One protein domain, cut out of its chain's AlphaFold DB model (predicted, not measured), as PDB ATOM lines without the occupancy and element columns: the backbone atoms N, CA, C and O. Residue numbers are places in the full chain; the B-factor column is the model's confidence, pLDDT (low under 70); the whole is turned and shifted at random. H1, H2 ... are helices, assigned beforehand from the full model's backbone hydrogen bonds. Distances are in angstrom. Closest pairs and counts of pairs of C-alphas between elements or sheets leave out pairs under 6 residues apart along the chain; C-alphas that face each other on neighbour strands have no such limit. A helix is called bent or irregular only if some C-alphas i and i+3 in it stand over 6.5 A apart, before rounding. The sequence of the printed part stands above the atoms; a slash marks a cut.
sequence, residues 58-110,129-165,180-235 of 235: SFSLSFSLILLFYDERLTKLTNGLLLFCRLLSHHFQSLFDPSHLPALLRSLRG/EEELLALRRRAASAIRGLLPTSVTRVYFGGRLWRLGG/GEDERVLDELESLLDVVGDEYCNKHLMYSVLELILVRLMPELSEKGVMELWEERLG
ATOM      1  N   SER A  58      41.411  10.479  -0.946       53.03
ATOM      2  CA  SER A  58      41.459  10.687  -2.404       53.03
ATOM      3  C   SER A  58      41.372  12.172  -2.790       53.03
ATOM      4  O   SER A  58      42.183  12.652  -3.578       53.03
ATOM      5  N   PHE A  59      40.502  12.937  -2.122       53.22
ATOM      6  CA  PHE A  59      40.303  14.373  -2.375       53.22
ATOM      7  C   PHE A  59      41.505  15.258  -1.990       53.22
ATOM      8  O   PHE A  59      41.809  16.245  -2.653       53.22
ATOM      9  N   SER A  60      42.206  14.925  -0.898       56.81
ATOM     10  CA  SER A  60      43.354  15.722  -0.438       56.81
ATOM     11  C   SER A  60      44.585  15.514  -1.323       56.81
ATOM     12  O   SER A  60      45.359  16.451  -1.536       56.81
ATOM     13  N   LEU A  61      44.763  14.299  -1.852       56.75
ATOM     14  CA  LEU A  61      45.927  13.935  -2.655       56.75
ATOM     15  C   LEU A  61      45.829  14.452  -4.092       56.75
ATOM     16  O   LEU A  61      46.829  14.953  -4.598       56.75
ATOM     17  N   SER A  62      44.652  14.393  -4.725       63.47
ATOM     18  CA  SER A  62      44.476  14.828  -6.118       63.47
ATOM     19  C   SER A  62      44.765  16.321  -6.288       63.47
ATOM     20  O   SER A  62      45.634  16.692  -7.074       63.47
ATOM     21  N   PHE A  63      44.128  17.177  -5.487       63.78
ATOM     22  CA  PHE A  63      44.311  18.627  -5.571       63.78
ATOM     23  C   PHE A  63      45.736  19.069  -5.199       63.78
ATOM     24  O   PHE A  63      46.328  19.916  -5.868       63.78
ATOM     25  N   SER A  64      46.330  18.446  -4.172       63.47
ATOM     26  CA  SER A  64      47.710  18.745  -3.765       63.47
ATOM     27  C   SER A  64      48.730  18.340  -4.835       63.47
ATOM     28  O   SER A  64      49.686  19.074  -5.063       63.47
ATOM     29  N   LEU A  65      48.539  17.198  -5.505       64.06
ATOM     30  CA  LEU A  65      49.412  16.761  -6.598       64.06
ATOM     31  C   LEU A  65      49.282  17.684  -7.814       64.06
ATOM     32  O   LEU A  65      50.302  18.081  -8.365       64.06
ATOM     33  N   ILE A  66      48.064  18.086  -8.190       65.62
ATOM     34  CA  ILE A  66      47.834  18.996  -9.325       65.62
ATOM     35  C   ILE A  66      48.621  20.302  -9.152       65.62
ATOM     36  O   ILE A  66      49.319  20.717 -10.073       65.62
ATOM     37  N   LEU A  67      48.585  20.910  -7.961       65.25
ATOM     38  CA  LEU A  67      49.310  22.157  -7.694       65.25
ATOM     39  C   LEU A  67      50.833  21.980  -7.594       65.25
ATOM     40  O   LEU A  67      51.571  22.901  -7.931       65.25
ATOM     41  N   LEU A  68      51.322  20.804  -7.183       65.19
ATOM     42  CA  LEU A  68      52.758  20.495  -7.194       65.19
ATOM     43  C   LEU A  68      53.311  20.240  -8.605       65.19
ATOM     44  O   LEU A  68      54.499  20.455  -8.828       65.19
ATOM     45  N   PHE A  69      52.479  19.781  -9.544       63.72
ATOM     46  CA  PHE A  69      52.884  19.512 -10.929       63.72
ATOM     47  C   PHE A  69      52.771  20.734 -11.856       63.72
ATOM     48  O   PHE A  69      53.335  20.700 -12.949       63.72
ATOM     49  N   TYR A  70      52.053  21.789 -11.455       60.44
ATOM     50  CA  TYR A  70      51.684  22.881 -12.360       60.44
ATOM     51  C   TYR A  70      52.792  23.926 -12.619       60.44
ATOM     52  O   TYR A  70      52.775  24.546 -13.679       60.44
ATOM     53  N   ASP A  71      53.792  24.109 -11.737       59.03
ATOM     54  CA  ASP A  71      54.875  25.092 -11.968       59.03
ATOM     55  C   ASP A  71      56.165  24.802 -11.158       59.03
ATOM     56  O   ASP A  71      56.115  24.518  -9.959       59.03
ATOM     57  N   GLU A  72      57.342  24.978 -11.775       53.78
ATOM     58  CA  GLU A  72      58.653  24.980 -11.096       53.78
ATOM     59  C   GLU A  72      58.761  26.090 -10.029       53.78
ATOM     60  O   GLU A  72      59.482  25.936  -9.032       53.78
ATOM     61  N   ARG A  73      58.035  27.207 -10.186       49.56
ATOM     62  CA  ARG A  73      57.976  28.285  -9.183       49.56
ATOM     63  C   ARG A  73      57.176  27.884  -7.943       49.56
ATOM     64  O   ARG A  73      57.546  28.292  -6.842       49.56
ATOM     65  N   LEU A  74      56.157  27.032  -8.090       54.09
ATOM     66  CA  LEU A  74      55.327  26.530  -6.986       54.09
ATOM     67  C   LEU A  74      56.071  25.514  -6.109       54.09
ATOM     68  O   LEU A  74      55.814  25.425  -4.908       54.09
ATOM     69  N   THR A  75      57.086  24.834  -6.653       51.66
ATOM     70  CA  THR A  75      58.004  23.985  -5.871       51.66
ATOM     71  C   THR A  75      58.775  24.759  -4.792       51.66
ATOM     72  O   THR A  75      59.170  24.185  -3.774       51.66
ATOM     73  N   LYS A  76      58.961  26.076  -4.960       50.78
ATOM     74  CA  LYS A  76      59.603  26.930  -3.944       50.78
ATOM     75  C   LYS A  76      58.670  27.251  -2.771       50.78
ATOM     76  O   LYS A  76      59.154  27.496  -1.672       50.78
ATOM     77  N   LEU A  77      57.353  27.170  -2.990       57.16
ATOM     78  CA  LEU A  77      56.286  27.426  -2.015       57.16
ATOM     79  C   LEU A  77      55.808  26.160  -1.275       57.16
ATOM     80  O   LEU A  77      54.797  26.191  -0.573       57.16
ATOM     81  N   THR A  78      56.499  25.026  -1.418       61.47
ATOM     82  CA  THR A  78      55.983  23.693  -1.043       61.47
ATOM     83  C   THR A  78      55.365  23.605   0.348       61.47
ATOM     84  O   THR A  78      54.270  23.073   0.480       61.47
ATOM     85  N   ASN A  79      55.991  24.144   1.395       66.81
ATOM     86  CA  ASN A  79      55.468  23.985   2.758       66.81
ATOM     87  C   ASN A  79      54.157  24.757   3.001       66.81
ATOM     88  O   ASN A  79      53.207  24.206   3.559       66.81
ATOM     89  N   GLY A  80      54.099  26.014   2.567       70.00
ATOM     90  CA  GLY A  80      52.922  26.882   2.680       70.00
ATOM     91  C   GLY A  80      51.810  26.493   1.708       70.00
ATOM     92  O   GLY A  80      50.648  26.472   2.100       70.00
ATOM     93  N   LEU A  81      52.152  26.072   0.486       72.38
ATOM     94  CA  LEU A  81      51.191  25.548  -0.487       72.38
ATOM     95  C   LEU A  81      50.579  24.226  -0.016       72.38
ATOM     96  O   LEU A  81      49.365  24.060  -0.058       72.38
ATOM     97  N   LEU A  82      51.384  23.307   0.525       71.38
ATOM     98  CA  LEU A  82      50.869  22.078   1.133       71.38
ATOM     99  C   LEU A  82      49.958  22.375   2.326       71.38
ATOM    100  O   LEU A  82      48.927  21.716   2.481       71.38
ATOM    101  N   LEU A  83      50.314  23.352   3.168       75.75
ATOM    102  CA  LEU A  83      49.447  23.792   4.259       75.75
ATOM    103  C   LEU A  83      48.133  24.359   3.712       75.75
ATOM    104  O   LEU A  83      47.072  23.963   4.184       75.75
ATOM    105  N   PHE A  84      48.188  25.227   2.704       77.69
ATOM    106  CA  PHE A  84      47.016  25.821   2.067       77.69
ATOM    107  C   PHE A  84      46.085  24.768   1.475       77.69
ATOM    108  O   PHE A  84      44.897  24.749   1.792       77.69
ATOM    109  N   CYS A  85      46.623  23.827   0.701       76.06
ATOM    110  CA  CYS A  85      45.860  22.717   0.139       76.06
ATOM    111  C   CYS A  85      45.221  21.861   1.233       76.06
ATOM    112  O   CYS A  85      44.057  21.484   1.118       76.06
ATOM    113  N   ARG A  86      45.947  21.573   2.322       76.56
ATOM    114  CA  ARG A  86      45.404  20.824   3.466       76.56
ATOM    115  C   ARG A  86      44.308  21.595   4.193       76.56
ATOM    116  O   ARG A  86      43.301  20.989   4.546       76.56
ATOM    117  N   LEU A  87      44.480  22.900   4.394       77.06
ATOM    118  CA  LEU A  87      43.481  23.769   5.017       77.06
ATOM    119  C   LEU A  87      42.212  23.841   4.169       77.06
ATOM    120  O   LEU A  87      41.127  23.590   4.688       77.06
ATOM    121  N   LEU A  88      42.347  24.110   2.866       78.31
ATOM    122  CA  LEU A  88      41.224  24.120   1.931       78.31
ATOM    123  C   LEU A  88      40.531  22.762   1.899       78.31
ATOM    124  O   LEU A  88      39.317  22.689   2.058       78.31
ATOM    125  N   SER A  89      41.297  21.683   1.750       77.81
ATOM    126  CA  SER A  89      40.751  20.331   1.690       77.81
ATOM    127  C   SER A  89      39.968  19.986   2.958       77.81
ATOM    128  O   SER A  89      38.825  19.542   2.870       77.81
ATOM    129  N   HIS A  90      40.531  20.272   4.135       79.94
ATOM    130  CA  HIS A  90      39.862  20.068   5.417       79.94
ATOM    131  C   HIS A  90      38.586  20.910   5.539       79.94
ATOM    132  O   HIS A  90      37.546  20.407   5.965       79.94
ATOM    133  N   HIS A  91      38.641  22.186   5.149       78.50
ATOM    134  CA  HIS A  91      37.487  23.070   5.244       78.50
ATOM    135  C   HIS A  91      36.365  22.642   4.294       78.50
ATOM    136  O   HIS A  91      35.224  22.535   4.727       78.50
ATOM    137  N   PHE A  92      36.676  22.298   3.042       80.31
ATOM    138  CA  PHE A  92      35.684  21.783   2.097       80.31
ATOM    139  C   PHE A  92      35.081  20.459   2.557       80.31
ATOM    140  O   PHE A  92      33.865  20.294   2.492       80.31
ATOM    141  N   GLN A  93      35.891  19.533   3.075       78.69
ATOM    142  CA  GLN A  93      35.371  18.277   3.618       78.69
ATOM    143  C   GLN A  93      34.392  18.515   4.771       78.69
ATOM    144  O   GLN A  93      33.351  17.865   4.802       78.69
ATOM    145  N   SER A  94      34.704  19.454   5.668       80.38
ATOM    146  CA  SER A  94      33.841  19.819   6.794       80.38
ATOM    147  C   SER A  94      32.578  20.571   6.356       80.38
ATOM    148  O   SER A  94      31.492  20.300   6.864       80.38
ATOM    149  N   LEU A  95      32.683  21.490   5.390       79.25
ATOM    150  CA  LEU A  95      31.530  22.214   4.843       79.25
ATOM    151  C   LEU A  95      30.554  21.275   4.125       79.25
ATOM    152  O   LEU A  95      29.341  21.436   4.240       79.25
ATOM    153  N   PHE A  96      31.081  20.288   3.398       78.88
ATOM    154  CA  PHE A  96      30.297  19.310   2.645       78.88
ATOM    155  C   PHE A  96      30.072  18.002   3.413       78.88
ATOM    156  O   PHE A  96      29.869  16.938   2.816       78.88
ATOM    157  N   ASP A  97      30.080  18.060   4.745       80.81
ATOM    158  CA  ASP A  97      29.622  16.940   5.557       80.81
ATOM    159  C   ASP A  97      28.141  16.641   5.278       80.81
ATOM    160  O   ASP A  97      27.331  17.559   5.113       80.81
ATOM    161  N   PRO A  98      27.757  15.352   5.210       76.06
ATOM    162  CA  PRO A  98      26.423  14.944   4.770       76.06
ATOM    163  C   PRO A  98      25.300  15.498   5.662       76.06
ATOM    164  O   PRO A  98      24.182  15.698   5.193       76.06
ATOM    165  N   SER A  99      25.596  15.806   6.928       83.88
ATOM    166  CA  SER A  99      24.675  16.458   7.867       83.88
ATOM    167  C   SER A  99      24.387  17.923   7.519       83.88
ATOM    168  O   SER A  99      23.295  18.418   7.794       83.88
ATOM    169  N   HIS A 100      25.353  18.628   6.929       83.00
ATOM    170  CA  HIS A 100      25.275  20.062   6.647       83.00
ATOM    171  C   HIS A 100      24.944  20.353   5.186       83.00
ATOM    172  O   HIS A 100      24.336  21.384   4.894       83.00
ATOM    173  N   LEU A 101      25.265  19.425   4.282       83.75
ATOM    174  CA  LEU A 101      25.086  19.575   2.843       83.75
ATOM    175  C   LEU A 101      23.652  19.988   2.443       83.75
ATOM    176  O   LEU A 101      23.526  20.966   1.704       83.75
ATOM    177  N   PRO A 102      22.556  19.372   2.941       86.12
ATOM    178  CA  PRO A 102      21.206  19.782   2.546       86.12
ATOM    179  C   PRO A 102      20.855  21.207   2.990       86.12
ATOM    180  O   PRO A 102      20.243  21.967   2.235       86.12
ATOM    181  N   ALA A 103      21.248  21.583   4.210       89.00
ATOM    182  CA  ALA A 103      21.016  22.922   4.739       89.00
ATOM    183  C   ALA A 103      21.837  23.965   3.967       89.00
ATOM    184  O   ALA A 103      21.309  25.005   3.582       89.00
ATOM    185  N   LEU A 104      23.096  23.646   3.665       87.19
ATOM    186  CA  LEU A 104      23.996  24.487   2.890       87.19
ATOM    187  C   LEU A 104      23.471  24.705   1.467       87.19
ATOM    188  O   LEU A 104      23.359  25.850   1.036       87.19
ATOM    189  N   LEU A 105      23.061  23.644   0.762       87.12
ATOM    190  CA  LEU A 105      22.475  23.753  -0.578       87.12
ATOM    191  C   LEU A 105      21.174  24.566  -0.571       87.12
ATOM    192  O   LEU A 105      20.929  25.351  -1.489       87.12
ATOM    193  N   ARG A 106      20.349  24.438   0.477       88.62
ATOM    194  CA  ARG A 106      19.124  25.238   0.629       88.62
ATOM    195  C   ARG A 106      19.434  26.722   0.826       88.62
ATOM    196  O   ARG A 106      18.782  27.557   0.198       88.62
ATOM    197  N   SER A 107      20.422  27.037   1.660       89.44
ATOM    198  CA  SER A 107      20.889  28.407   1.897       89.44
ATOM    199  C   SER A 107      21.504  29.016   0.640       89.44
ATOM    200  O   SER A 107      21.125  30.119   0.256       89.44
ATOM    201  N   LEU A 108      22.375  28.275  -0.058       86.00
ATOM    202  CA  LEU A 108      22.951  28.700  -1.337       86.00
ATOM    203  C   LEU A 108      21.866  28.957  -2.381       86.00
ATOM    204  O   LEU A 108      21.895  29.990  -3.042       86.00
ATOM    205  N   ARG A 109      20.867  28.072  -2.491       88.50
ATOM    206  CA  ARG A 109      19.723  28.286  -3.386       88.50
ATOM    207  C   ARG A 109      18.986  29.580  -3.049       88.50
ATOM    208  O   ARG A 109      18.660  30.331  -3.956       88.50
ATOM    209  N   GLY A 110      18.711  29.842  -1.772       86.56
ATOM    210  CA  GLY A 110      18.014  31.058  -1.345       86.56
ATOM    211  C   GLY A 110      18.809  32.342  -1.599       86.56
ATOM    212  O   GLY A 110      18.216  33.357  -1.947       86.56
ATOM    213  N   GLU A 129      44.216  46.435 -11.101       85.81
ATOM    214  CA  GLU A 129      45.236  45.586 -10.473       85.81
ATOM    215  C   GLU A 129      45.513  46.004  -9.020       85.81
ATOM    216  O   GLU A 129      45.667  45.153  -8.148       85.81
ATOM    217  N   GLU A 130      45.468  47.306  -8.725       87.69
ATOM    218  CA  GLU A 130      45.616  47.836  -7.365       87.69
ATOM    219  C   GLU A 130      44.501  47.344  -6.431       87.69
ATOM    220  O   GLU A 130      44.758  46.926  -5.301       87.69
ATOM    221  N   GLU A 131      43.256  47.340  -6.914       89.31
ATOM    222  CA  GLU A 131      42.115  46.808  -6.168       89.31
ATOM    223  C   GLU A 131      42.266  45.303  -5.914       89.31
ATOM    224  O   GLU A 131      41.965  44.816  -4.821       89.31
ATOM    225  N   LEU A 132      42.780  44.569  -6.901       87.19
ATOM    226  CA  LEU A 132      43.036  43.139  -6.790       87.19
ATOM    227  C   LEU A 132      44.100  42.842  -5.722       87.19
ATOM    228  O   LEU A 132      43.878  41.981  -4.865       87.19
ATOM    229  N   LEU A 133      45.213  43.576  -5.717       86.75
ATOM    230  CA  LEU A 133      46.257  43.450  -4.696       86.75
ATOM    231  C   LEU A 133      45.718  43.798  -3.301       86.75
ATOM    232  O   LEU A 133      45.920  43.046  -2.347       86.75
ATOM    233  N   ALA A 134      44.931  44.870  -3.178       90.12
ATOM    234  CA  ALA A 134      44.296  45.235  -1.912       90.12
ATOM    235  C   ALA A 134      43.352  44.136  -1.386       90.12
ATOM    236  O   ALA A 134      43.289  43.886  -0.176       90.12
ATOM    237  N   LEU A 135      42.631  43.448  -2.279       89.69
ATOM    238  CA  LEU A 135      41.794  42.298  -1.930       89.69
ATOM    239  C   LEU A 135      42.630  41.102  -1.465       89.69
ATOM    240  O   LEU A 135      42.288  40.497  -0.446       89.69
ATOM    241  N   ARG A 136      43.739  40.788  -2.147       89.50
ATOM    242  CA  ARG A 136      44.659  39.718  -1.727       89.50
ATOM    243  C   ARG A 136      45.270  40.012  -0.362       89.50
ATOM    244  O   ARG A 136      45.209  39.156   0.517       89.50
ATOM    245  N   ARG A 137      45.740  41.239  -0.128       90.56
ATOM    246  CA  ARG A 137      46.278  41.670   1.171       90.56
ATOM    247  C   ARG A 137      45.255  41.527   2.295       90.56
ATOM    248  O   ARG A 137      45.561  41.031   3.379       90.56
ATOM    249  N   ARG A 138      44.004  41.921   2.033       91.75
ATOM    250  CA  ARG A 138      42.900  41.766   2.991       91.75
ATOM    251  C   ARG A 138      42.610  40.294   3.284       91.75
ATOM    252  O   ARG A 138      42.426  39.939   4.448       91.75
ATOM    253  N   ALA A 139      42.587  39.446   2.257       90.44
ATOM    254  CA  ALA A 139      42.392  38.009   2.409       90.44
ATOM    255  C   ALA A 139      43.543  37.356   3.193       90.44
ATOM    256  O   ALA A 139      43.286  36.569   4.101       90.44
ATOM    257  N   ALA A 140      44.792  37.743   2.923       90.31
ATOM    258  CA  ALA A 140      45.957  37.298   3.681       90.31
ATOM    259  C   ALA A 140      45.834  37.678   5.165       90.31
ATOM    260  O   ALA A 140      45.978  36.826   6.041       90.31
ATOM    261  N   SER A 141      45.460  38.921   5.472       90.56
ATOM    262  CA  SER A 141      45.227  39.354   6.857       90.56
ATOM    263  C   SER A 141      44.132  38.535   7.557       90.56
ATOM    264  O   SER A 141      44.310  38.097   8.697       90.56
ATOM    265  N   ALA A 142      43.034  38.232   6.854       90.25
ATOM    266  CA  ALA A 142      41.972  37.377   7.380       90.25
ATOM    267  C   ALA A 142      42.460  35.944   7.652       90.25
ATOM    268  O   ALA A 142      42.201  35.405   8.726       90.25
ATOM    269  N   ILE A 143      43.210  35.340   6.723       86.06
ATOM    270  CA  ILE A 143      43.771  33.992   6.900       86.06
ATOM    271  C   ILE A 143      44.772  33.968   8.061       86.06
ATOM    272  O   ILE A 143      44.724  33.058   8.885       86.06
ATOM    273  N   ARG A 144      45.629  34.989   8.196       85.94
ATOM    274  CA  ARG A 144      46.529  35.130   9.349       85.94
ATOM    275  C   ARG A 144      45.753  35.168  10.668       85.94
ATOM    276  O   ARG A 144      46.186  34.536  11.623       85.94
ATOM    277  N   GLY A 145      44.611  35.857  10.713       86.38
ATOM    278  CA  GLY A 145      43.732  35.904  11.887       86.38
ATOM    279  C   GLY A 145      43.079  34.564  12.253       86.38
ATOM    280  O   GLY A 145      42.693  34.369  13.403       86.38
ATOM    281  N   LEU A 146      42.981  33.629  11.303       85.00
ATOM    282  CA  LEU A 146      42.462  32.275  11.532       85.00
ATOM    283  C   LEU A 146      43.544  31.293  12.004       85.00
ATOM    284  O   LEU A 146      43.222  30.266  12.605       85.00
ATOM    285  N   LEU A 147      44.820  31.574  11.727       80.56
ATOM    286  CA  LEU A 147      45.932  30.676  12.030       80.56
ATOM    287  C   LEU A 147      46.579  31.019  13.383       80.56
ATOM    288  O   LEU A 147      46.950  32.171  13.616       80.56
ATOM    289  N   PRO A 148      46.803  30.030  14.273       84.50
ATOM    290  CA  PRO A 148      47.583  30.255  15.485       84.50
ATOM    291  C   PRO A 148      48.982  30.781  15.148       84.50
ATOM    292  O   PRO A 148      49.642  30.254  14.250       84.50
ATOM    293  N   THR A 149      49.487  31.747  15.919       81.69
ATOM    294  CA  THR A 149      50.791  32.400  15.685       81.69
ATOM    295  C   THR A 149      51.940  31.399  15.531       81.69
ATOM    296  O   THR A 149      52.849  31.607  14.733       81.69
ATOM    297  N   SER A 150      51.889  30.274  16.250       78.31
ATOM    298  CA  SER A 150      52.867  29.188  16.136       78.31
ATOM    299  C   SER A 150      52.868  28.533  14.753       78.31
ATOM    300  O   SER A 150      53.937  28.283  14.204       78.31
ATOM    301  N   VAL A 151      51.689  28.283  14.172       79.00
ATOM    302  CA  VAL A 151      51.546  27.711  12.822       79.00
ATOM    303  C   VAL A 151      52.043  28.719  11.800       79.00
ATOM    304  O   VAL A 151      52.877  28.389  10.959       79.00
ATOM    305  N   THR A 152      51.608  29.968  11.937       77.62
ATOM    306  CA  THR A 152      52.005  31.047  11.039       77.62
ATOM    307  C   THR A 152      53.521  31.227  11.018       77.62
ATOM    308  O   THR A 152      54.129  31.289   9.959       77.62
ATOM    309  N   ARG A 153      54.173  31.185  12.182       75.50
ATOM    310  CA  ARG A 153      55.629  31.313  12.286       75.50
ATOM    311  C   ARG A 153      56.393  30.122  11.700       75.50
ATOM    312  O   ARG A 153      57.469  30.310  11.137       75.50
ATOM    313  N   VAL A 154      55.871  28.904  11.843       75.38
ATOM    314  CA  VAL A 154      56.522  27.684  11.337       75.38
ATOM    315  C   VAL A 154      56.434  27.596   9.814       75.38
ATOM    316  O   VAL A 154      57.428  27.253   9.176       75.38
ATOM    317  N   TYR A 155      55.272  27.921   9.246       71.81
ATOM    318  CA  TYR A 155      55.012  27.763   7.813       71.81
ATOM    319  C   TYR A 155      55.291  29.022   6.984       71.81
ATOM    320  O   TYR A 155      55.674  28.868   5.829       71.81
ATOM    321  N   PHE A 156      55.164  30.218   7.577       74.44
ATOM    322  CA  PHE A 156      55.283  31.520   6.894       74.44
ATOM    323  C   PHE A 156      56.266  32.511   7.566       74.44
ATOM    324  O   PHE A 156      56.337  33.679   7.206       74.44
ATOM    325  N   GLY A 157      56.981  32.107   8.628       62.56
ATOM    326  CA  GLY A 157      57.871  33.007   9.393       62.56
ATOM    327  C   GLY A 157      59.314  32.515   9.546       62.56
ATOM    328  O   GLY A 157      60.140  33.159  10.199       62.56
ATOM    329  N   GLY A 158      59.653  31.352   8.991       62.22
ATOM    330  CA  GLY A 158      60.843  30.593   9.378       62.22
ATOM    331  C   GLY A 158      61.730  30.169   8.209       62.22
ATOM    332  O   GLY A 158      61.268  29.921   7.105       62.22
ATOM    333  N   ARG A 159      63.038  30.016   8.473       48.34
ATOM    334  CA  ARG A 159      64.116  29.587   7.543       48.34
ATOM    335  C   ARG A 159      63.803  28.387   6.620       48.34
ATOM    336  O   ARG A 159      64.522  28.211   5.647       48.34
ATOM    337  N   LEU A 160      62.769  27.590   6.904       49.81
ATOM    338  CA  LEU A 160      62.324  26.451   6.094       49.81
ATOM    339  C   LEU A 160      61.654  26.865   4.771       49.81
ATOM    340  O   LEU A 160      61.796  26.145   3.790       49.81
ATOM    341  N   TRP A 161      61.001  28.031   4.709       51.03
ATOM    342  CA  TRP A 161      60.524  28.622   3.450       51.03
ATOM    343  C   TRP A 161      61.693  29.130   2.588       51.03
ATOM    344  O   TRP A 161      61.792  28.842   1.398       51.03
ATOM    345  N   ARG A 162      62.677  29.781   3.229       50.56
ATOM    346  CA  ARG A 162      63.899  30.308   2.585       50.56
ATOM    347  C   ARG A 162      64.813  29.248   1.963       50.56
ATOM    348  O   ARG A 162      65.588  29.586   1.075       50.56
ATOM    349  N   LEU A 163      64.742  27.986   2.384       49.97
ATOM    350  CA  LEU A 163      65.534  26.908   1.774       49.97
ATOM    351  C   LEU A 163      65.077  26.561   0.342       49.97
ATOM    352  O   LEU A 163      65.893  26.067  -0.430       49.97
ATOM    353  N   GLY A 164      63.851  26.926  -0.060       48.16
ATOM    354  CA  GLY A 164      63.424  26.945  -1.471       48.16
ATOM    355  C   GLY A 164      64.052  28.079  -2.305       48.16
ATOM    356  O   GLY A 164      63.894  28.119  -3.524       48.16
ATOM    357  N   GLY A 165      64.789  28.991  -1.657       44.75
ATOM    358  CA  GLY A 165      65.469  30.153  -2.233       44.75
ATOM    359  C   GLY A 165      66.998  30.125  -2.110       44.75
ATOM    360  O   GLY A 165      67.625  31.172  -2.230       44.75
ATOM    361  N   GLY A 180      58.220  43.871  11.476       64.88
ATOM    362  CA  GLY A 180      58.822  43.370  10.241       64.88
ATOM    363  C   GLY A 180      58.701  41.856  10.039       64.88
ATOM    364  O   GLY A 180      58.966  41.380   8.942       64.88
ATOM    365  N   GLU A 181      58.366  41.076  11.072       71.81
ATOM    366  CA  GLU A 181      58.067  39.642  10.910       71.81
ATOM    367  C   GLU A 181      56.628  39.445  10.429       71.81
ATOM    368  O   GLU A 181      56.385  38.630   9.541       71.81
ATOM    369  N   ASP A 182      55.703  40.242  10.960       76.44
ATOM    370  CA  ASP A 182      54.292  40.196  10.593       76.44
ATOM    371  C   ASP A 182      54.041  40.641   9.152       76.44
ATOM    372  O   ASP A 182      53.297  39.973   8.434       76.44
ATOM    373  N   GLU A 183      54.704  41.707   8.702       83.31
ATOM    374  CA  GLU A 183      54.572  42.179   7.320       83.31
ATOM    375  C   GLU A 183      55.075  41.132   6.316       83.31
ATOM    376  O   GLU A 183      54.422  40.856   5.314       83.31
ATOM    377  N   ARG A 184      56.180  40.447   6.640       79.38
ATOM    378  CA  ARG A 184      56.745  39.379   5.799       79.38
ATOM    379  C   ARG A 184      55.835  38.164   5.701       79.38
ATOM    380  O   ARG A 184      55.689  37.594   4.628       79.38
ATOM    381  N   VAL A 185      55.227  37.764   6.816       82.56
ATOM    382  CA  VAL A 185      54.233  36.683   6.836       82.56
ATOM    383  C   VAL A 185      53.068  37.018   5.908       82.56
ATOM    384  O   VAL A 185      52.580  36.145   5.190       82.56
ATOM    385  N   LEU A 186      52.600  38.268   5.938       86.62
ATOM    386  CA  LEU A 186      51.520  38.714   5.067       86.62
ATOM    387  C   LEU A 186      51.945  38.697   3.594       86.62
ATOM    388  O   LEU A 186      51.155  38.243   2.772       86.62
ATOM    389  N   ASP A 187      53.177  39.101   3.273       83.81
ATOM    390  CA  ASP A 187      53.719  39.040   1.906       83.81
ATOM    391  C   ASP A 187      53.798  37.595   1.389       83.81
ATOM    392  O   ASP A 187      53.429  37.303   0.252       83.81
ATOM    393  N   GLU A 188      54.240  36.658   2.232       80.25
ATOM    394  CA  GLU A 188      54.295  35.235   1.878       80.25
ATOM    395  C   GLU A 188      52.895  34.653   1.643       80.25
ATOM    396  O   GLU A 188      52.671  33.880   0.709       80.25
ATOM    397  N   LEU A 189      51.936  35.041   2.478       84.06
ATOM    398  CA  LEU A 189      50.552  34.604   2.371       84.06
ATOM    399  C   LEU A 189      49.835  35.227   1.166       84.06
ATOM    400  O   LEU A 189      49.011  34.571   0.537       84.06
ATOM    401  N   GLU A 190      50.173  36.462   0.813       86.44
ATOM    402  CA  GLU A 190      49.734  37.117  -0.416       86.44
ATOM    403  C   GLU A 190      50.281  36.399  -1.657       86.44
ATOM    404  O   GLU A 190      49.504  36.058  -2.546       86.44
ATOM    405  N   SER A 191      51.571  36.046  -1.664       80.25
ATOM    406  CA  SER A 191      52.176  35.250  -2.741       80.25
ATOM    407  C   SER A 191      51.535  33.864  -2.880       80.25
ATOM    408  O   SER A 191      51.358  33.361  -3.988       80.25
ATOM    409  N   LEU A 192      51.132  33.240  -1.771       79.75
ATOM    410  CA  LEU A 192      50.370  31.993  -1.804       79.75
ATOM    411  C   LEU A 192      48.986  32.175  -2.463       79.75
ATOM    412  O   LEU A 192      48.510  31.271  -3.150       79.75
ATOM    413  N   LEU A 193      48.340  33.330  -2.276       85.12
ATOM    414  CA  LEU A 193      47.034  33.636  -2.871       85.12
ATOM    415  C   LEU A 193      47.097  33.914  -4.379       85.12
ATOM    416  O   LEU A 193      46.059  33.833  -5.041       85.12
ATOM    417  N   ASP A 194      48.279  34.167  -4.948       80.75
ATOM    418  CA  ASP A 194      48.441  34.304  -6.400       80.75
ATOM    419  C   ASP A 194      48.029  33.030  -7.153       80.75
ATOM    420  O   ASP A 194      47.514  33.123  -8.266       80.75
ATOM    421  N   VAL A 195      48.141  31.852  -6.524       78.19
ATOM    422  CA  VAL A 195      47.696  30.563  -7.091       78.19
ATOM    423  C   VAL A 195      46.199  30.561  -7.404       78.19
ATOM    424  O   VAL A 195      45.765  29.965  -8.383       78.19
ATOM    425  N   VAL A 196      45.394  31.267  -6.606       78.12
ATOM    426  CA  VAL A 196      43.943  31.404  -6.830       78.12
ATOM    427  C   VAL A 196      43.645  32.396  -7.966       78.12
ATOM    428  O   VAL A 196      42.530  32.468  -8.470       78.12
ATOM    429  N   GLY A 197      44.635  33.172  -8.410       77.56
ATOM    430  CA  GLY A 197      44.529  33.998  -9.610       77.56
ATOM    431  C   GLY A 197      44.699  33.218 -10.915       77.56
ATOM    432  O   GLY A 197      44.360  33.746 -11.970       77.56
ATOM    433  N   ASP A 198      45.207  31.986 -10.861       80.62
ATOM    434  CA  ASP A 198      45.520  31.193 -12.045       80.62
ATOM    435  C   ASP A 198      44.299  30.428 -12.586       80.62
ATOM    436  O   ASP A 198      43.553  29.776 -11.849       80.62
ATOM    437  N   GLU A 199      44.090  30.492 -13.903       82.25
ATOM    438  CA  GLU A 199      42.926  29.890 -14.564       82.25
ATOM    439  C   GLU A 199      42.906  28.361 -14.429       82.25
ATOM    440  O   GLU A 199      41.855  27.763 -14.175       82.25
ATOM    441  N   TYR A 200      44.060  27.711 -14.568       76.38
ATOM    442  CA  TYR A 200      44.153  26.258 -14.501       76.38
ATOM    443  C   TYR A 200      43.932  25.765 -13.072       76.38
ATOM    444  O   TYR A 200      43.125  24.858 -12.851       76.38
ATOM    445  N   CYS A 201      44.574  26.400 -12.092       77.38
ATOM    446  CA  CYS A 201      44.384  26.098 -10.678       77.38
ATOM    447  C   CYS A 201      42.910  26.242 -10.283       77.38
ATOM    448  O   CYS A 201      42.345  25.345  -9.651       77.38
ATOM    449  N   ASN A 202      42.253  27.312 -10.739       83.56
ATOM    450  CA  ASN A 202      40.829  27.541 -10.511       83.56
ATOM    451  C   ASN A 202      39.948  26.473 -11.160       83.56
ATOM    452  O   ASN A 202      39.031  25.953 -10.523       83.56
ATOM    453  N   LYS A 203      40.241  26.084 -12.402       81.88
ATOM    454  CA  LYS A 203      39.525  25.007 -13.095       81.88
ATOM    455  C   LYS A 203      39.609  23.692 -12.315       81.88
ATOM    456  O   LYS A 203      38.588  23.042 -12.086       81.88
ATOM    457  N   HIS A 204      40.802  23.318 -11.862       80.25
ATOM    458  CA  HIS A 204      41.001  22.101 -11.078       80.25
ATOM    459  C   HIS A 204      40.371  22.176  -9.689       80.25
ATOM    460  O   HIS A 204      39.803  21.183  -9.232       80.25
ATOM    461  N   LEU A 205      40.398  23.343  -9.041       80.88
ATOM    462  CA  LEU A 205      39.692  23.574  -7.782       80.88
ATOM    463  C   LEU A 205      38.186  23.353  -7.953       80.88
ATOM    464  O   LEU A 205      37.582  22.623  -7.170       80.88
ATOM    465  N   MET A 206      37.592  23.917  -9.007       83.44
ATOM    466  CA  MET A 206      36.164  23.768  -9.288       83.44
ATOM    467  C   MET A 206      35.776  22.317  -9.564       83.44
ATOM    468  O   MET A 206      34.811  21.833  -8.976       83.44
ATOM    469  N   TYR A 207      36.528  21.598 -10.403       82.06
ATOM    470  CA  TYR A 207      36.255  20.176 -10.628       82.06
ATOM    471  C   TYR A 207      36.403  19.351  -9.358       82.06
ATOM    472  O   TYR A 207      35.562  18.494  -9.112       82.06
ATOM    473  N   SER A 208      37.403  19.652  -8.527       77.56
ATOM    474  CA  SER A 208      37.583  18.975  -7.243       77.56
ATOM    475  C   SER A 208      36.363  19.207  -6.343       77.56
ATOM    476  O   SER A 208      35.786  18.260  -5.816       77.56
ATOM    477  N   VAL A 209      35.906  20.455  -6.184       82.00
ATOM    478  CA  VAL A 209      34.714  20.762  -5.370       82.00
ATOM    479  C   VAL A 209      33.467  20.057  -5.910       82.00
ATOM    480  O   VAL A 209      32.693  19.503  -5.129       82.00
ATOM    481  N   LEU A 210      33.271  20.041  -7.232       83.69
ATOM    482  CA  LEU A 210      32.148  19.340  -7.857       83.69
ATOM    483  C   LEU A 210      32.220  17.830  -7.629       83.69
ATOM    484  O   LEU A 210      31.213  17.231  -7.267       83.69
ATOM    485  N   GLU A 211      33.394  17.228  -7.785       81.00
ATOM    486  CA  GLU A 211      33.635  15.817  -7.487       81.00
ATOM    487  C   GLU A 211      33.299  15.500  -6.025       81.00
ATOM    488  O   GLU A 211      32.574  14.546  -5.754       81.00
ATOM    489  N   LEU A 212      33.732  16.345  -5.081       80.19
ATOM    490  CA  LEU A 212      33.411  16.180  -3.664       80.19
ATOM    491  C   LEU A 212      31.897  16.217  -3.415       80.19
ATOM    492  O   LEU A 212      31.383  15.387  -2.668       80.19
ATOM    493  N   ILE A 213      31.175  17.147  -4.042       81.94
ATOM    494  CA  ILE A 213      29.712  17.213  -3.936       81.94
ATOM    495  C   ILE A 213      29.073  15.956  -4.537       81.94
ATOM    496  O   ILE A 213      28.192  15.366  -3.912       81.94
ATOM    497  N   LEU A 214      29.520  15.524  -5.720       81.81
ATOM    498  CA  LEU A 214      28.986  14.349  -6.408       81.81
ATOM    499  C   LEU A 214      29.185  13.077  -5.587       81.81
ATOM    500  O   LEU A 214      28.213  12.368  -5.353       81.81
ATOM    501  N   VAL A 215      30.389  12.831  -5.068       80.88
ATOM    502  CA  VAL A 215      30.684  11.664  -4.219       80.88
ATOM    503  C   VAL A 215      29.889  11.702  -2.910       80.88
ATOM    504  O   VAL A 215      29.522  10.661  -2.372       80.88
ATOM    505  N   ARG A 216      29.572  12.888  -2.376       81.00
ATOM    506  CA  ARG A 216      28.745  13.006  -1.160       81.00
ATOM    507  C   ARG A 216      27.255  12.794  -1.418       81.00
ATOM    508  O   ARG A 216      26.564  12.319  -0.521       81.00
ATOM    509  N   LEU A 217      26.758  13.149  -2.602       79.75
ATOM    510  CA  LEU A 217      25.362  12.929  -2.997       79.75
ATOM    511  C   LEU A 217      25.119  11.515  -3.541       79.75
ATOM    512  O   LEU A 217      24.036  10.969  -3.351       79.75
ATOM    513  N   MET A 218      26.113  10.951  -4.221       82.19
ATOM    514  CA  MET A 218      26.082   9.664  -4.910       82.19
ATOM    515  C   MET A 218      27.394   8.919  -4.626       82.19
ATOM    516  O   MET A 218      28.310   8.935  -5.456       82.19
ATOM    517  N   PRO A 219      27.530   8.299  -3.442       77.44
ATOM    518  CA  PRO A 219      28.768   7.633  -3.042       77.44
ATOM    519  C   PRO A 219      29.162   6.485  -3.978       77.44
ATOM    520  O   PRO A 219      30.342   6.153  -4.059       77.44
ATOM    521  N   GLU A 220      28.225   5.938  -4.754       76.25
ATOM    522  CA  GLU A 220      28.485   4.895  -5.750       76.25
ATOM    523  C   GLU A 220      29.437   5.366  -6.863       76.25
ATOM    524  O   GLU A 220      30.153   4.552  -7.443       76.25
ATOM    525  N   LEU A 221      29.499   6.682  -7.121       76.12
ATOM    526  CA  LEU A 221      30.425   7.289  -8.086       76.12
ATOM    527  C   LEU A 221      31.886   7.294  -7.623       76.12
ATOM    528  O   LEU A 221      32.767   7.604  -8.420       76.12
ATOM    529  N   SER A 222      32.155   6.986  -6.350       74.25
ATOM    530  CA  SER A 222      33.534   6.830  -5.868       74.25
ATOM    531  C   SER A 222      34.148   5.485  -6.260       74.25
ATOM    532  O   SER A 222      35.363   5.388  -6.401       74.25
ATOM    533  N   GLU A 223      33.311   4.466  -6.460       75.19
ATOM    534  CA  GLU A 223      33.742   3.097  -6.747       75.19
ATOM    535  C   GLU A 223      33.571   2.747  -8.227       75.19
ATOM    536  O   GLU A 223      34.427   2.074  -8.798       75.19
ATOM    537  N   LYS A 224      32.482   3.220  -8.848       74.25
ATOM    538  CA  LYS A 224      32.099   2.879 -10.221       74.25
ATOM    539  C   LYS A 224      31.959   4.113 -11.096       74.25
ATOM    540  O   LYS A 224      31.462   5.159 -10.673       74.25
ATOM    541  N   GLY A 225      32.352   3.974 -12.358       74.00
ATOM    542  CA  GLY A 225      32.154   5.027 -13.350       74.00
ATOM    543  C   GLY A 225      30.671   5.245 -13.666       74.00
ATOM    544  O   GLY A 225      29.852   4.336 -13.544       74.00
ATOM    545  N   VAL A 226      30.315   6.440 -14.155       74.94
ATOM    546  CA  VAL A 226      28.932   6.751 -14.578       74.94
ATOM    547  C   VAL A 226      28.416   5.733 -15.601       74.94
ATOM    548  O   VAL A 226      27.273   5.305 -15.499       74.94
ATOM    549  N   MET A 227      29.262   5.324 -16.553       74.38
ATOM    550  CA  MET A 227      28.898   4.355 -17.595       74.38
ATOM    551  C   MET A 227      28.596   2.965 -17.024       74.38
ATOM    552  O   MET A 227      27.596   2.361 -17.389       74.38
ATOM    553  N   GLU A 228      29.406   2.505 -16.073       76.56
ATOM    554  CA  GLU A 228      29.224   1.214 -15.402       76.56
ATOM    555  C   GLU A 228      27.923   1.189 -14.580       76.56
ATOM    556  O   GLU A 228      27.145   0.241 -14.652       76.56
ATOM    557  N   LEU A 229      27.622   2.283 -13.867       76.31
ATOM    558  CA  LEU A 229      26.359   2.436 -13.132       76.31
ATOM    559  C   LEU A 229      25.132   2.527 -14.048       76.31
ATOM    560  O   LEU A 229      24.026   2.175 -13.632       76.31
ATOM    561  N   TRP A 230      25.296   3.056 -15.260       77.19
ATOM    562  CA  TRP A 230      24.229   3.120 -16.256       77.19
ATOM    563  C   TRP A 230      23.899   1.735 -16.805       77.19
ATOM    564  O   TRP A 230      22.724   1.375 -16.829       77.19
ATOM    565  N   GLU A 231      24.911   0.955 -17.180       83.31
ATOM    566  CA  GLU A 231      24.739  -0.423 -17.658       83.31
ATOM    567  C   GLU A 231      24.075  -1.311 -16.593       83.31
ATOM    568  O   GLU A 231      23.133  -2.037 -16.903       83.31
ATOM    569  N   GLU A 232      24.450  -1.182 -15.314       83.44
ATOM    570  CA  GLU A 232      23.809  -1.939 -14.224       83.44
ATOM    571  C   GLU A 232      22.322  -1.608 -14.014       83.44
ATOM    572  O   GLU A 232      21.561  -2.459 -13.549       83.44
ATOM    573  N   ARG A 233      21.894  -0.370 -14.298       82.12
ATOM    574  CA  ARG A 233      20.527   0.101 -13.998       82.12
ATOM    575  C   ARG A 233      19.577   0.035 -15.186       82.12
ATOM    576  O   ARG A 233      18.375  -0.110 -14.970       82.12
ATOM    577  N   LEU A 234      20.087   0.224 -16.399       75.38
ATOM    578  CA  LEU A 234      19.267   0.356 -17.601       75.38
ATOM    579  C   LEU A 234      19.311  -0.870 -18.514       75.38
ATOM    580  O   LEU A 234      18.345  -1.030 -19.254       75.38
ATOM    581  N   GLY A 235      20.324  -1.743 -18.401       53.34
ATOM    582  CA  GLY A 235      20.418  -2.987 -19.176       53.34
ATOM    583  C   GLY A 235      20.693  -2.769 -20.657       53.34
ATOM    584  O   GLY A 235      19.731  -2.496 -21.408       53.34
TER     585      GLY A 235
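What this domain is: This is residues 58 to 110, 129 to 165 and 180 to 235 of the 235 residues of an uncharacterized protein of Trichoderma asperellum CBS 433.97 (UniProt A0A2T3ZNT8). Three helices side by side, H1, H2 and H8, make a loose bundle, with H1 folded back on H2 as a hairpin; at the end of H2 where it begins, H4, H5, H6 and H7 form a second cluster in which H4 and H7 cross. Past the other end of H2 comes H3, and past the end of H8 the chain leads through H9 to H10, where residues 230 to 235 stick out. The printed part has 146 residues with ten named helices, H1 to H10 in chain order, and no named strand, an all-helix domain. It is loose, with a radius of gyration of the C-alphas of 18.4 A, and elongated, spanning 66 by 36 by 32 A.

How they stand to each other: The hub is H2, residues 74 to 95, which touches four helices. It is irregular, with C-alphas 76 and 79 8.4 A apart, and has a kink of 57 degrees near residue 81. It forms a helical hairpin with H1, residues 58 to 69: they touch, closest at the C-alphas of Ser 60 and Ser 89, 5.7 A, at a shallow tilt of 24 degrees, opposite ways. H8, residues 199 to 217, touches H1 at a shallow tilt of 8 degrees, opposite ways, closest at the C-alphas of Phe 63 and Ser 208, 6.9 A. H2 and H8 are close but not clearly touching, with the C-alphas of Phe 92 and Val 209 7.6 A apart. With residues 79 to 83 alone, H2 touches H5, residues 149 to 156; the C-alphas of Gly 80 and Tyr 155 are closest, 5.6 A. With residues 75 to 80 alone it touches H6, residues 159 to 165, closest at the C-alphas of Lys 76 and Gly 164, 4.6 A. It only just touches H7, residues 180 to 197, with 3 pairs of C-alphas within 8 A, the closest those of Leu 81 and Leu 192, 6.6 A. H7 touches H4, residues 129 to 146, at a steep tilt of 65 degrees, closest at the C-alphas of Ala 140 and Leu 189, 5.5 A. H3, residues 101 to 110, touches no helix. H9, residues 219 to 222, and H8 only just touch, and only at the corner, with 3 pairs of C-alphas within 8 A, the closest those of Val 215 and Leu 221, 5.8 A. H9 and H10, residues 226 to 234, meet only through their link. Every O i to N i+4 pair is within hydrogen-bond range in H3, H4, H5, H8 and H10, against 7 of 8 in H1, 15 of 18 in H2, 10 of 14 in H7 and 1 of 3 in H6, where 3 of 4 O i to N i+3 pairs are; H9 is too short for an O i to N i+4 pair.

Where its parts are: H2 begins at C-alpha 74 (55.327, 26.530, -6.986) and is 26.9 A long. H8 is 27.0 A, H7 26.2 A, H4 25.9 A and H1 16.8 A long; H1 begins at C-alpha 58 (41.459, 10.687, -2.404). H10 ends at C-alpha 234 (19.267, 0.356, -17.601).

The domain as a whole: The two C-alphas farthest apart are those of Gly 180 and Gly 235, 67.0 A. Residues 111 to 128 and 166 to 179 are not printed, leaving gaps of 32.2 A between C-alphas 110 and 129 and 19.4 A between C-alphas 165 and 180. Of the links that are printed whole, each is tight. Mean pLDDT of the printed part is 75.8; residues 58 to 79, 157 to 165, 180 and 235 are under 70.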